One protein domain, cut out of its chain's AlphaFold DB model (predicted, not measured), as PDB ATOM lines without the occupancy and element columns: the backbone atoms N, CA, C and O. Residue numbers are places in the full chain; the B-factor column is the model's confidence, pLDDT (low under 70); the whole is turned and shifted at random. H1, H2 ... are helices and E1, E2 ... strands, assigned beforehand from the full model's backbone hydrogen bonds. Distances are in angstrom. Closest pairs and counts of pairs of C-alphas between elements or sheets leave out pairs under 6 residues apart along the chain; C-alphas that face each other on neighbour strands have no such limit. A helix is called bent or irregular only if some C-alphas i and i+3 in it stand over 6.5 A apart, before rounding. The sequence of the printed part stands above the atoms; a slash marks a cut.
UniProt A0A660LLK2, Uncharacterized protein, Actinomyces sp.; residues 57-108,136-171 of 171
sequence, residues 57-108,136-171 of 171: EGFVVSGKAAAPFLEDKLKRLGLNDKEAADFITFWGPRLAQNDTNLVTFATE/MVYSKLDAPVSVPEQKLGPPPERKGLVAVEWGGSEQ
ATOM      1  N   GLU A  57      23.746  26.167 -18.547       97.94
ATOM      2  CA  GLU A  57      23.930  27.535 -19.021       97.94
ATOM      3  C   GLU A  57      22.662  28.324 -18.686       97.94
ATOM      4  O   GLU A  57      21.599  27.733 -18.464       97.94
ATOM      5  N   GLY A  58      22.747  29.647 -18.652       98.12
ATOM      6  CA  GLY A  58      21.576  30.469 -18.379       98.12
ATOM      7  C   GLY A  58      21.921  31.909 -18.058       98.12
ATOM      8  O   GLY A  58      22.976  32.413 -18.429       98.12
ATOM      9  N   PHE A  59      21.005  32.561 -17.360       98.31
ATOM     10  CA  PHE A  59      21.102  33.955 -16.966       98.31
ATOM     11  C   PHE A  59      20.846  34.063 -15.468       98.31
ATOM     12  O   PHE A  59      19.834  33.566 -14.970       98.31
ATOM     13  N   VAL A  60      21.749  34.729 -14.752       97.94
ATOM     14  CA  VAL A  60      21.522  35.114 -13.357       97.94
ATOM     15  C   VAL A  60      20.767  36.438 -13.360       97.94
ATOM     16  O   VAL A  60      21.279  37.448 -13.839       97.94
ATOM     17  N   VAL A  61      19.534  36.431 -12.860       97.81
ATOM     18  CA  VAL A  61      18.598  37.556 -12.980       97.81
ATOM     19  C   VAL A  61      18.037  37.902 -11.612       97.81
ATOM     20  O   VAL A  61      17.461  37.052 -10.934       97.81
ATOM     21  N   SER A  62      18.162  39.166 -11.203       98.06
ATOM     22  CA  SER A  62      17.475  39.637  -9.998       98.06
ATOM     23  C   SER A  62      15.962  39.602 -10.206       98.06
ATOM     24  O   SER A  62      15.488  40.028 -11.258       98.06
ATOM     25  N   GLY A  63      15.186  39.192  -9.198       98.00
ATOM     26  CA  GLY A  63      13.721  39.225  -9.290       98.00
ATOM     27  C   GLY A  63      13.166  40.615  -9.609       98.00
ATOM     28  O   GLY A  63      12.202  40.744 -10.360       98.00
ATOM     29  N   LYS A  64      13.844  41.683  -9.161       98.19
ATOM     30  CA  LYS A  64      13.485  43.078  -9.483       98.19
ATOM     31  C   LYS A  64      13.636  43.422 -10.968       98.19
ATOM     32  O   LYS A  64      13.021  44.372 -11.437       98.19
ATOM     33  N   ALA A  65      14.456  42.667 -11.696       98.38
ATOM     34  CA  ALA A  65      14.698  42.825 -13.126       98.38
ATOM     35  C   ALA A  65      14.000  41.740 -13.966       98.38
ATOM     36  O   ALA A  65      14.254  41.656 -15.164       98.38
ATOM     37  N   ALA A  66      13.126  40.917 -13.370       98.19
ATOM     38  CA  ALA A  66      12.509  39.781 -14.054       98.19
ATOM     39  C   ALA A  66      11.700  40.198 -15.291       98.19
ATOM     40  O   ALA A  66      11.900  39.632 -16.361       98.19
ATOM     41  N   ALA A  67      10.832  41.207 -15.173       98.19
ATOM     42  CA  ALA A  67      10.022  41.685 -16.295       98.19
ATOM     43  C   ALA A  67      10.870  42.208 -17.475       98.19
ATOM     44  O   ALA A  67      10.768  41.617 -18.548       98.19
ATOM     45  N   PRO A  68      11.767  43.207 -17.311       98.38
ATOM     46  CA  PRO A  68      12.574  43.697 -18.433       98.38
ATOM     47  C   PRO A  68      13.521  42.631 -19.004       98.38
ATOM     48  O   PRO A  68      13.795  42.621 -20.202       98.38
ATOM     49  N   PHE A  69      14.002  41.697 -18.174       98.62
ATOM     50  CA  PHE A  69      14.757  40.543 -18.658       98.62
ATOM     51  C   PHE A  69      13.907  39.650 -19.573       98.62
ATOM     52  O   PHE A  69      14.351  39.288 -20.663       98.62
ATOM     53  N   LEU A  70      12.690  39.297 -19.149       98.75
ATOM     54  CA  LEU A  70      11.791  38.466 -19.945       98.75
ATOM     55  C   LEU A  70      11.360  39.183 -21.232       98.75
ATOM     56  O   LEU A  70      11.372  38.557 -22.284       98.75
ATOM     57  N   GLU A  71      11.065  40.482 -21.194       98.50
ATOM     58  CA  GLU A  71      10.740  41.273 -22.393       98.50
ATOM     59  C   GLU A  71      11.846  41.179 -23.461       98.50
ATOM     60  O   GLU A  71      11.561  40.907 -24.631       98.50
ATOM     61  N   ASP A  72      13.115  41.320 -23.061       98.19
ATOM     62  CA  ASP A  72      14.265  41.177 -23.961       98.19
ATOM     63  C   ASP A  72      14.389  39.747 -24.518       98.19
ATOM     64  O   ASP A  72      14.440  39.529 -25.736       98.19
ATOM     65  N   LYS A  73      14.413  38.738 -23.636       98.62
ATOM     66  CA  LYS A  73      14.688  37.353 -24.054       98.62
ATOM     67  C   LYS A  73      13.543  36.734 -24.845       98.62
ATOM     68  O   LYS A  73      13.804  36.053 -25.836       98.62
ATOM     69  N   LEU A  74      12.289  36.986 -24.477       98.62
ATOM     70  CA  LEU A  74      11.130  36.440 -25.188       98.62
ATOM     71  C   LEU A  74      11.017  37.019 -26.602       98.62
ATOM     72  O   LEU A  74      10.768  36.266 -27.544       98.62
ATOM     73  N   LYS A  75      11.313  38.313 -26.783       97.75
ATOM     74  CA  LYS A  75      11.413  38.927 -28.114       97.75
ATOM     75  C   LYS A  75      12.501  38.266 -28.957       97.75
ATOM     76  O   LYS A  75      12.281  37.958 -30.129       97.75
ATOM     77  N   ARG A  76      13.672  38.001 -28.366       97.69
ATOM     78  CA  ARG A  76      14.766  37.288 -29.043       97.69
ATOM     79  C   ARG A  76      14.376  35.861 -29.442       97.69
ATOM     80  O   ARG A  76      14.840  35.383 -30.472       97.69
ATOM     81  N   LEU A  77      13.518  35.217 -28.657       98.06
ATOM     82  CA  LEU A  77      12.991  33.874 -28.904       98.06
ATOM     83  C   LEU A  77      11.782  33.846 -29.855       98.06
ATOM     84  O   LEU A  77      11.304  32.770 -30.206       98.06
ATOM     85  N   GLY A  78      11.317  35.010 -30.316       98.00
ATOM     86  CA  GLY A  78      10.293  35.133 -31.351       98.00
ATOM     87  C   GLY A  78       8.876  35.382 -30.851       98.00
ATOM     88  O   GLY A  78       7.970  35.408 -31.685       98.00
ATOM     89  N   LEU A  79       8.656  35.585 -29.548       98.19
ATOM     90  CA  LEU A  79       7.347  36.011 -29.044       98.19
ATOM     91  C   LEU A  79       7.084  37.470 -29.429       98.19
ATOM     92  O   LEU A  79       7.991  38.304 -29.413       98.19
ATOM     93  N   ASN A  80       5.836  37.766 -29.785       96.75
ATOM     94  CA  ASN A  80       5.373  39.149 -29.936       96.75
ATOM     95  C   ASN A  80       4.936  39.734 -28.583       96.75
ATOM     96  O   ASN A  80       4.864  39.019 -27.585       96.75
ATOM     97  N   ASP A  81       4.601  41.025 -28.557       97.06
ATOM     98  CA  ASP A  81       4.256  41.734 -27.318       97.06
ATOM     99  C   ASP A  81       3.063  41.107 -26.575       97.06
ATOM    100  O   ASP A  81       3.069  41.045 -25.349       97.06
ATOM    101  N   LYS A  82       2.060  40.593 -27.301       96.06
ATOM    102  CA  LYS A  82       0.885  39.945 -26.697       96.06
ATOM    103  C   LYS A  82       1.266  38.627 -26.021       96.06
ATOM    104  O   LYS A  82       0.946  38.417 -24.859       96.06
ATOM    105  N   GLU A  83       1.980  37.764 -26.734       97.75
ATOM    106  CA  GLU A  83       2.417  36.461 -26.218       97.75
ATOM    107  C   GLU A  83       3.428  36.617 -25.073       97.75
ATOM    108  O   GLU A  83       3.381  35.878 -24.091       97.75
ATOM    109  N   ALA A  84       4.334  37.596 -25.175       98.38
ATOM    110  CA  ALA A  84       5.273  37.924 -24.111       98.38
ATOM    111  C   ALA A  84       4.539  38.450 -22.871       98.38
ATOM    112  O   ALA A  84       4.866  38.037 -21.760       98.38
ATOM    113  N   ALA A  85       3.519  39.299 -23.038       98.31
ATOM    114  CA  ALA A  85       2.695  39.764 -21.927       98.31
ATOM    115  C   ALA A  85       1.965  38.605 -21.230       98.31
ATOM    116  O   ALA A  85       1.978  38.547 -19.998       98.31
ATOM    117  N   ASP A  86       1.392  37.657 -21.981       97.56
ATOM    118  CA  ASP A  86       0.741  36.466 -21.414       97.56
ATOM    119  C   ASP A  86       1.741  35.622 -20.596       97.56
ATOM    120  O   ASP A  86       1.478  35.265 -19.443       97.56
ATOM    121  N   PHE A  87       2.936  35.385 -21.149       98.62
ATOM    122  CA  PHE A  87       4.013  34.672 -20.460       98.62
ATOM    123  C   PHE A  87       4.456  35.381 -19.174       98.62
ATOM    124  O   PHE A  87       4.552  34.764 -18.109       98.62
ATOM    125  N   ILE A  88       4.745  36.683 -19.261       98.69
ATOM    126  CA  ILE A  88       5.266  37.492 -18.152       98.69
ATOM    127  C   ILE A  88       4.219  37.632 -17.053       98.69
ATOM    128  O   ILE A  88       4.567  37.567 -15.878       98.69
ATOM    129  N   THR A  89       2.941  37.768 -17.401       98.19
ATOM    130  CA  THR A  89       1.860  37.868 -16.411       98.19
ATOM    131  C   THR A  89       1.807  36.628 -15.520       98.19
ATOM    132  O   THR A  89       1.537  36.734 -14.324       98.19
ATOM    133  N   PHE A  90       2.125  35.453 -16.072       97.50
ATOM    134  CA  PHE A  90       2.195  34.223 -15.295       97.50
ATOM    135  C   PHE A  90       3.537  34.055 -14.561       97.50
ATOM    136  O   PHE A  90       3.558  33.818 -13.350       97.50
ATOM    137  N   TRP A  91       4.667  34.169 -15.261       98.44
ATOM    138  CA  TRP A  91       5.986  33.823 -14.713       98.44
ATOM    139  C   TRP A  91       6.697  34.976 -14.003       98.44
ATOM    140  O   TRP A  91       7.410  34.750 -13.027       98.44
ATOM    141  N   GLY A  92       6.485  36.214 -14.442       98.38
ATOM    142  CA  GLY A  92       7.120  37.410 -13.890       98.38
ATOM    143  C   GLY A  92       6.939  37.553 -12.375       98.38
ATOM    144  O   GLY A  92       7.945  37.684 -11.677       98.38
ATOM    145  N   PRO A  93       5.707  37.451 -11.828       98.38
ATOM    146  CA  PRO A  93       5.485  37.509 -10.384       98.38
ATOM    147  C   PRO A  93       6.229  36.425  -9.598       98.38
ATOM    148  O   PRO A  93       6.648  36.682  -8.476       98.38
ATOM    149  N   ARG A  94       6.417  35.231 -10.176       98.44
ATOM    150  CA  ARG A  94       7.129  34.116  -9.530       98.44
ATOM    151  C   ARG A  94       8.628  34.389  -9.446       98.44
ATOM    152  O   ARG A  94       9.206  34.293  -8.371       98.44
ATOM    153  N   LEU A  95       9.241  34.841 -10.542       98.44
ATOM    154  CA  LEU A  95      10.649  35.255 -10.537       98.44
ATOM    155  C   LEU A  95      10.884  36.453  -9.601       98.44
ATOM    156  O   LEU A  95      11.928  36.532  -8.956       98.44
ATOM    157  N   ALA A  96       9.923  37.377  -9.517       98.25
ATOM    158  CA  ALA A  96      10.014  38.576  -8.685       98.25
ATOM    159  C   ALA A  96       9.965  38.299  -7.171       98.25
ATOM    160  O   ALA A  96      10.395  39.151  -6.395       98.25
ATOM    161  N   GLN A  97       9.471  37.130  -6.746       97.81
ATOM    162  CA  GLN A  97       9.496  36.705  -5.339       97.81
ATOM    163  C   GLN A  97      10.902  36.322  -4.860       97.81
ATOM    164  O   GLN A  97      11.162  36.326  -3.658       97.81
ATOM    165  N   ASN A  98      11.807  36.016  -5.787       97.62
ATOM    166  CA  ASN A  98      13.179  35.640  -5.487       97.62
ATOM    167  C   ASN A  98      14.105  36.854  -5.595       97.62
ATOM    168  O   ASN A  98      14.007  37.638  -6.536       97.62
ATOM    169  N   ASP A  99      15.080  36.976  -4.693       97.62
ATOM    170  CA  ASP A  99      16.109  38.015  -4.823       97.62
ATOM    171  C   ASP A  99      16.906  37.839  -6.121       97.62
ATOM    172  O   ASP A  99      17.159  38.804  -6.852       97.62
ATOM    173  N   THR A 100      17.263  36.585  -6.418       97.88
ATOM    174  CA  THR A 100      18.024  36.177  -7.599       97.88
ATOM    175  C   THR A 100      17.527  34.823  -8.111       97.88
ATOM    176  O   THR A 100      17.229  33.919  -7.331       97.88
ATOM    177  N   ASN A 101      17.464  34.688  -9.434       98.38
ATOM    178  CA  ASN A 101      17.052  33.490 -10.155       98.38
ATOM    179  C   ASN A 101      18.164  33.054 -11.114       98.38
ATOM    180  O   ASN A 101      18.813  33.904 -11.725       98.38
ATOM    181  N   LEU A 102      18.331  31.749 -11.308       98.56
ATOM    182  CA  LEU A 102      18.976  31.194 -12.493       98.56
ATOM    183  C   LEU A 102      17.890  30.843 -13.505       98.56
ATOM    184  O   LEU A 102      17.045  30.003 -13.211       98.56
ATOM    185  N   VAL A 103      17.929  31.451 -14.688       98.62
ATOM    186  CA  VAL A 103      16.966  31.208 -15.770       98.62
ATOM    187  C   VAL A 103      17.649  30.545 -16.961       98.62
ATOM    188  O   VAL A 103      18.648  31.054 -17.465       98.62
ATOM    189  N   THR A 104      17.077  29.451 -17.457       98.69
ATOM    190  CA  THR A 104      17.520  28.740 -18.663       98.69
ATOM    191  C   THR A 104      16.327  28.514 -19.583       98.69
ATOM    192  O   THR A 104      15.293  28.015 -19.148       98.69
ATOM    193  N   PHE A 105      16.459  28.810 -20.872       98.56
ATOM    194  CA  PHE A 105      15.460  28.427 -21.868       98.56
ATOM    195  C   PHE A 105      15.768  27.011 -22.366       98.56
ATOM    196  O   PHE A 105      16.682  26.799 -23.161       98.56
ATOM    197  N   ALA A 106      15.027  26.027 -21.857       97.50
ATOM    198  CA  ALA A 106      15.272  24.595 -22.041       97.50
ATOM    199  C   ALA A 106      14.367  23.961 -23.117       97.50
ATOM    200  O   ALA A 106      14.020  22.782 -23.025       97.50
ATOM    201  N   THR A 107      13.984  24.734 -24.143       94.81
ATOM    202  CA  THR A 107      13.044  24.316 -25.201       94.81
ATOM    203  C   THR A 107      13.396  22.963 -25.826       94.81
ATOM    204  O   THR A 107      12.501  22.148 -26.048       94.81
ATOM    205  N   GLU A 108      14.675  22.689 -26.096       94.31
ATOM    206  CA  GLU A 108      15.105  21.413 -26.685       94.31
ATOM    207  C   GLU A 108      14.829  20.228 -25.748       94.31
ATOM    208  O   GLU A 108      14.206  19.248 -26.155       94.31
ATOM    209  N   MET A 136      10.809  28.014 -20.319       98.69
ATOM    210  CA  MET A 136      11.695  28.586 -19.310       98.69
ATOM    211  C   MET A 136      11.790  27.672 -18.097       98.69
ATOM    212  O   MET A 136      10.790  27.272 -17.518       98.69
ATOM    213  N   VAL A 137      13.003  27.424 -17.649       98.56
ATOM    214  CA  VAL A 137      13.280  26.777 -16.375       98.56
ATOM    215  C   VAL A 137      13.917  27.823 -15.479       98.56
ATOM    216  O   VAL A 137      14.885  28.463 -15.899       98.56
ATOM    217  N   TYR A 138      13.382  28.023 -14.276       98.31
ATOM    218  CA  TYR A 138      14.006  28.903 -13.295       98.31
ATOM    219  C   TYR A 138      14.222  28.203 -11.957       98.31
ATOM    220  O   TYR A 138      13.405  27.388 -11.542       98.31
ATOM    221  N   SER A 139      15.305  28.580 -11.284       97.88
ATOM    222  CA  SER A 139      15.603  28.179  -9.909       97.88
ATOM    223  C   SER A 139      15.942  29.397  -9.076       97.88
ATOM    224  O   SER A 139      16.665  30.288  -9.536       97.88
ATOM    225  N   LYS A 140      15.462  29.427  -7.834       97.94
ATOM    226  CA  LYS A 140      15.922  30.406  -6.849       97.94
ATOM    227  C   LYS A 140      17.399  30.155  -6.535       97.94
ATOM    228  O   LYS A 140      17.818  29.016  -6.346       97.94
ATOM    229  N   LEU A 141      18.185  31.224  -6.447       96.81
ATOM    230  CA  LEU A 141      19.576  31.155  -6.009       96.81
ATOM    231  C   LEU A 141      19.715  31.690  -4.582       96.81
ATOM    232  O   LEU A 141      19.463  32.867  -4.339       96.81
ATOM    233  N   ASP A 142      20.167  30.840  -3.657       93.38
ATOM    234  CA  ASP A 142      20.521  31.253  -2.287       93.38
ATOM    235  C   ASP A 142      21.989  31.713  -2.167       93.38
ATOM    236  O   ASP A 142      22.382  32.324  -1.174       93.38
ATOM    237  N   ALA A 143      22.810  31.440  -3.185       91.12
ATOM    238  CA  ALA A 143      24.193  31.890  -3.284       91.12
ATOM    239  C   ALA A 143      24.559  32.211  -4.746       91.12
ATOM    240  O   ALA A 143      23.945  31.658  -5.664       91.12
ATOM    241  N   PRO A 144      25.563  33.075  -4.993       87.81
ATOM    242  CA  PRO A 144      26.045  33.340  -6.342       87.81
ATOM    243  C   PRO A 144      26.532  32.062  -7.031       87.81
ATOM    244  O   PRO A 144      27.306  31.293  -6.462       87.81
ATOM    245  N   VAL A 145      26.124  31.875  -8.283       92.12
ATOM    246  CA  VAL A 145      26.599  30.790  -9.148       92.12
ATOM    247  C   VAL A 145      27.266  31.374 -10.383       92.12
ATOM    248  O   VAL A 145      26.857  32.420 -10.889       92.12
ATOM    249  N   SER A 146      28.295  30.689 -10.873       91.56
ATOM    250  CA  SER A 146      28.907  30.989 -12.164       91.56
ATOM    251  C   SER A 146      28.445  29.941 -13.165       91.56
ATOM    252  O   SER A 146      28.781  28.763 -13.034       91.56
ATOM    253  N   VAL A 147      27.649  30.369 -14.141       95.31
ATOM    254  CA  VAL A 147      27.226  29.551 -15.279       95.31
ATOM    255  C   VAL A 147      27.577  30.284 -16.571       95.31
ATOM    256  O   VAL A 147      27.523  31.517 -16.598       95.31
ATOM    257  N   PRO A 148      27.939  29.571 -17.648       98.00
ATOM    258  CA  PRO A 148      28.046  30.182 -18.962       98.00
ATOM    259  C   PRO A 148      26.726  30.847 -19.354       98.00
ATOM    260  O   PRO A 148      25.650  30.281 -19.143       98.00
ATOM    261  N   GLU A 149      26.818  32.034 -19.949       97.88
ATOM    262  CA  GLU A 149      25.644  32.687 -20.511       97.88
ATOM    263  C   GLU A 149      25.096  31.855 -21.676       97.88
ATOM    264  O   GLU A 149      25.834  31.495 -22.601       97.88
ATOM    265  N   GLN A 150      23.798  31.556 -21.629       98.38
ATOM    266  CA  GLN A 150      23.126  30.809 -22.686       98.38
ATOM    267  C   GLN A 150      23.066  31.628 -23.982       98.38
ATOM    268  O   GLN A 150      22.640  32.784 -24.002       98.38
ATOM    269  N   LYS A 151      23.423  31.004 -25.107       97.50
ATOM    270  CA  LYS A 151      23.367  31.652 -26.425       97.50
ATOM    271  C   LYS A 151      22.008  31.445 -27.079       97.50
ATOM    272  O   LYS A 151      21.644  30.327 -27.427       97.50
ATOM    273  N   LEU A 152      21.292  32.541 -27.322       96.69
ATOM    274  CA  LEU A 152      20.002  32.510 -28.010       96.69
ATOM    275  C   LEU A 152      20.159  32.821 -29.506       96.69
ATOM    276  O   LEU A 152      20.716  33.855 -29.904       96.69
ATOM    277  N   GLY A 153      19.628  31.927 -30.343       91.94
ATOM    278  CA  GLY A 153      19.530  32.125 -31.791       91.94
ATOM    279  C   GLY A 153      18.705  33.367 -32.159       91.94
ATOM    280  O   GLY A 153      18.078  33.971 -31.287       91.94
ATOM    281  N   PRO A 154      18.746  33.817 -33.425       92.75
ATOM    282  CA  PRO A 154      17.859  34.879 -33.892       92.75
ATOM    283  C   PRO A 154      16.385  34.449 -33.778       92.75
ATOM    284  O   PRO A 154      16.107  33.246 -33.804       92.75
ATOM    285  N   PRO A 155      15.445  35.406 -33.680       94.06
ATOM    286  CA  PRO A 155      14.028  35.074 -33.644       94.06
ATOM    287  C   PRO A 155      13.625  34.353 -34.943       94.06
ATOM    288  O   PRO A 155      14.069  34.763 -36.022       94.06
ATOM    289  N   PRO A 156      12.799  33.295 -34.866       94.31
ATOM    290  CA  PRO A 156      12.285  32.617 -36.050       94.31
ATOM    291  C   PRO A 156      11.420  33.559 -36.899       94.31
ATOM    292  O   PRO A 156      10.693  34.407 -36.376       94.31
ATOM    293  N   GLU A 157      11.478  33.394 -38.221       95.94
ATOM    294  CA  GLU A 157      10.586  34.098 -39.145       95.94
ATOM    295  C   GLU A 157       9.154  33.573 -38.988       95.94
ATOM    296  O   GLU A 157       8.930  32.367 -38.970       95.94
ATOM    297  N   ARG A 158       8.176  34.478 -38.901       96.00
ATOM    298  CA  ARG A 158       6.751  34.131 -38.885       96.00
ATOM    299  C   ARG A 158       6.215  34.076 -40.308       96.00
ATOM    300  O   ARG A 158       5.912  35.114 -40.892       96.00
ATOM    301  N   LYS A 159       6.068  32.868 -40.845       94.94
ATOM    302  CA  LYS A 159       5.530  32.627 -42.187       94.94
ATOM    303  C   LYS A 159       4.385  31.624 -42.131       94.94
ATOM    304  O   LYS A 159       4.476  30.654 -41.386       94.94
ATOM    305  N   GLY A 160       3.352  31.849 -42.944       95.25
ATOM    306  CA  GLY A 160       2.222  30.930 -43.101       95.25
ATOM    307  C   GLY A 160       1.425  30.729 -41.812       95.25
ATOM    308  O   GLY A 160       1.192  31.684 -41.067       95.25
ATOM    309  N   LEU A 161       0.997  29.494 -41.550       95.12
ATOM    310  CA  LEU A 161       0.374  29.119 -40.287       95.12
ATOM    311  C   LEU A 161       1.430  29.091 -39.177       95.12
ATOM    312  O   LEU A 161       2.290  28.211 -39.139       95.12
ATOM    313  N   VAL A 162       1.324  30.033 -38.241       97.06
ATOM    314  CA  VAL A 162       2.199  30.111 -37.067       97.06
ATOM    315  C   VAL A 162       1.483  29.528 -35.855       97.06
ATOM    316  O   VAL A 162       0.412  30.000 -35.481       97.06
ATOM    317  N   ALA A 163       2.092  28.537 -35.213       97.50
ATOM    318  CA  ALA A 163       1.696  28.084 -33.885       97.50
ATOM    319  C   ALA A 163       2.748  28.527 -32.861       97.50
ATOM    320  O   ALA A 163       3.950  28.480 -33.131       97.50
ATOM    321  N   VAL A 164       2.293  28.968 -31.690       98.06
ATOM    322  CA  VAL A 164       3.165  29.424 -30.605       98.06
ATOM    323  C   VAL A 164       2.832  28.653 -29.338       98.06
ATOM    324  O   VAL A 164       1.670  28.561 -28.951       98.06
ATOM    325  N   GLU A 165       3.857  28.110 -28.696       98.06
ATOM    326  CA  GLU A 165       3.786  27.572 -27.345       98.06
ATOM    327  C   GLU A 165       4.768  28.320 -26.455       98.06
ATOM    328  O   GLU A 165       5.930  28.539 -26.805       98.06
ATOM    329  N   TRP A 166       4.308  28.655 -25.259       97.81
ATOM    330  CA  TRP A 166       5.149  29.225 -24.234       97.81
ATOM    331  C   TRP A 166       4.794  28.608 -22.881       97.81
ATOM    332  O   TRP A 166       3.646  28.249 -22.631       97.81
ATOM    333  N   GLY A 167       5.788  28.434 -22.017       97.50
ATOM    334  CA  GLY A 167       5.605  27.788 -20.723       97.50
ATOM    335  C   GLY A 167       6.890  27.738 -19.913       97.50
ATOM    336  O   GLY A 167       7.925  28.275 -20.313       97.50
ATOM    337  N   GLY A 168       6.834  27.085 -18.760       97.62
ATOM    338  CA  GLY A 168       8.010  26.925 -17.928       97.62
ATOM    339  C   GLY A 168       7.795  26.059 -16.700       97.62
ATOM    340  O   GLY A 168       6.717  25.500 -16.497       97.62
ATOM    341  N   SER A 169       8.843  25.954 -15.893       97.38
ATOM    342  CA  SER A 169       8.848  25.236 -14.623       97.38
ATOM    343  C   SER A 169       9.801  25.893 -13.629       97.38
ATOM    344  O   SER A 169      10.861  26.398 -14.009       97.38
ATOM    345  N   GLU A 170       9.443  25.812 -12.355       96.31
ATOM    346  CA  GLU A 170      10.363  26.038 -11.241       96.31
ATOM    347  C   GLU A 170      11.137  24.753 -10.922       96.31
ATOM    348  O   GLU A 170      10.581  23.657 -11.051       96.31
ATOM    349  N   GLN A 171      12.397  24.889 -10.502       90.50
ATOM    350  CA  GLN A 171      13.231  23.808  -9.969       90.50
ATOM    351  C   GLN A 171      14.021  24.233  -8.738       90.50
ATOM    352  O   GLN A 171      14.469  25.402  -8.702       90.50
TER     353      GLN A 171
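This is residues 57 to 108 and 136 to 171 of the 171 residues of an uncharacterized protein of Actinomyces sp. (UniProt A0A660LLK2). A strongly twisted sheet of four strands has a helical hairpin, H1 and H2, packed over one face, in two layers. E4 is a long edge strand that runs well beyond its pairing with E3, and the loop of residues 141 to 161 leads from E3 to the start of E4. The 88 printed residues hold two named helices and four named strands, in the order E1 H1 H2 E2 E3 E4; the class is mixed, helices and strands. The mixed sheet has the order E1 E2 E3 E4, with only E3 and E4 parallel. The whole is compact, with a radius of gyration of the C-alphas of 13.1 A, but elongated, spanning 45 by 26 by 20 A.

E1, residues 59 to 62, is antiparallel to E2, residues 100 to 105, with N 59 and O 103 2.8 A apart. E2 is antiparallel to E3, residues 136 to 140, with N 102 and O 139 2.8 A apart. E3 is parallel to E4, residues 162 to 170, with N 136 and O 167 2.9 A apart. The sheet curls round H1, residues 63 to 76. On the same face, H2, residues 81 to 96, has a height over the sheet of 8.1 A; the closest C-alphas of H2 and E4, those of Phe 87 and Trp 166, are 6.7 A apart. H1 and H2 touch as a hairpin, a shallow tilt of 29 degrees, opposite ways; their closest C-alphas, Gly 63 and Ala 96, are 3.8 A apart. O i to N i+4 pairs are within hydrogen-bond range in 8 of 10 cases in H1 and 10 of 12 in H2.

E1 begins at C-alpha 59 (21.102, 33.955, -16.966). H1 spans 19.9 A and is irregular, with C-alphas 64 and 67 7.8 A apart. H2 spans 19.8 A, has a kink of 48 degrees near residue 90 and is only just irregular, with C-alphas 90 and 93 6.8 A apart. E2 spans 16.4 A, and E4 27.4 A, ending at C-alpha 170 (10.363, 26.038, -11.241).

The C-alphas of Ala 143 and Gly 160, the two farthest apart, are 45.5 A apart. Residues 109 to 135 are not printed; C-alphas 108 and 136 are 10.8 A apart across this cut. The link from E3 to E4 is long, with 21 residues. Mean pLDDT of the printed part is 97.0, and no printed residue is under 70.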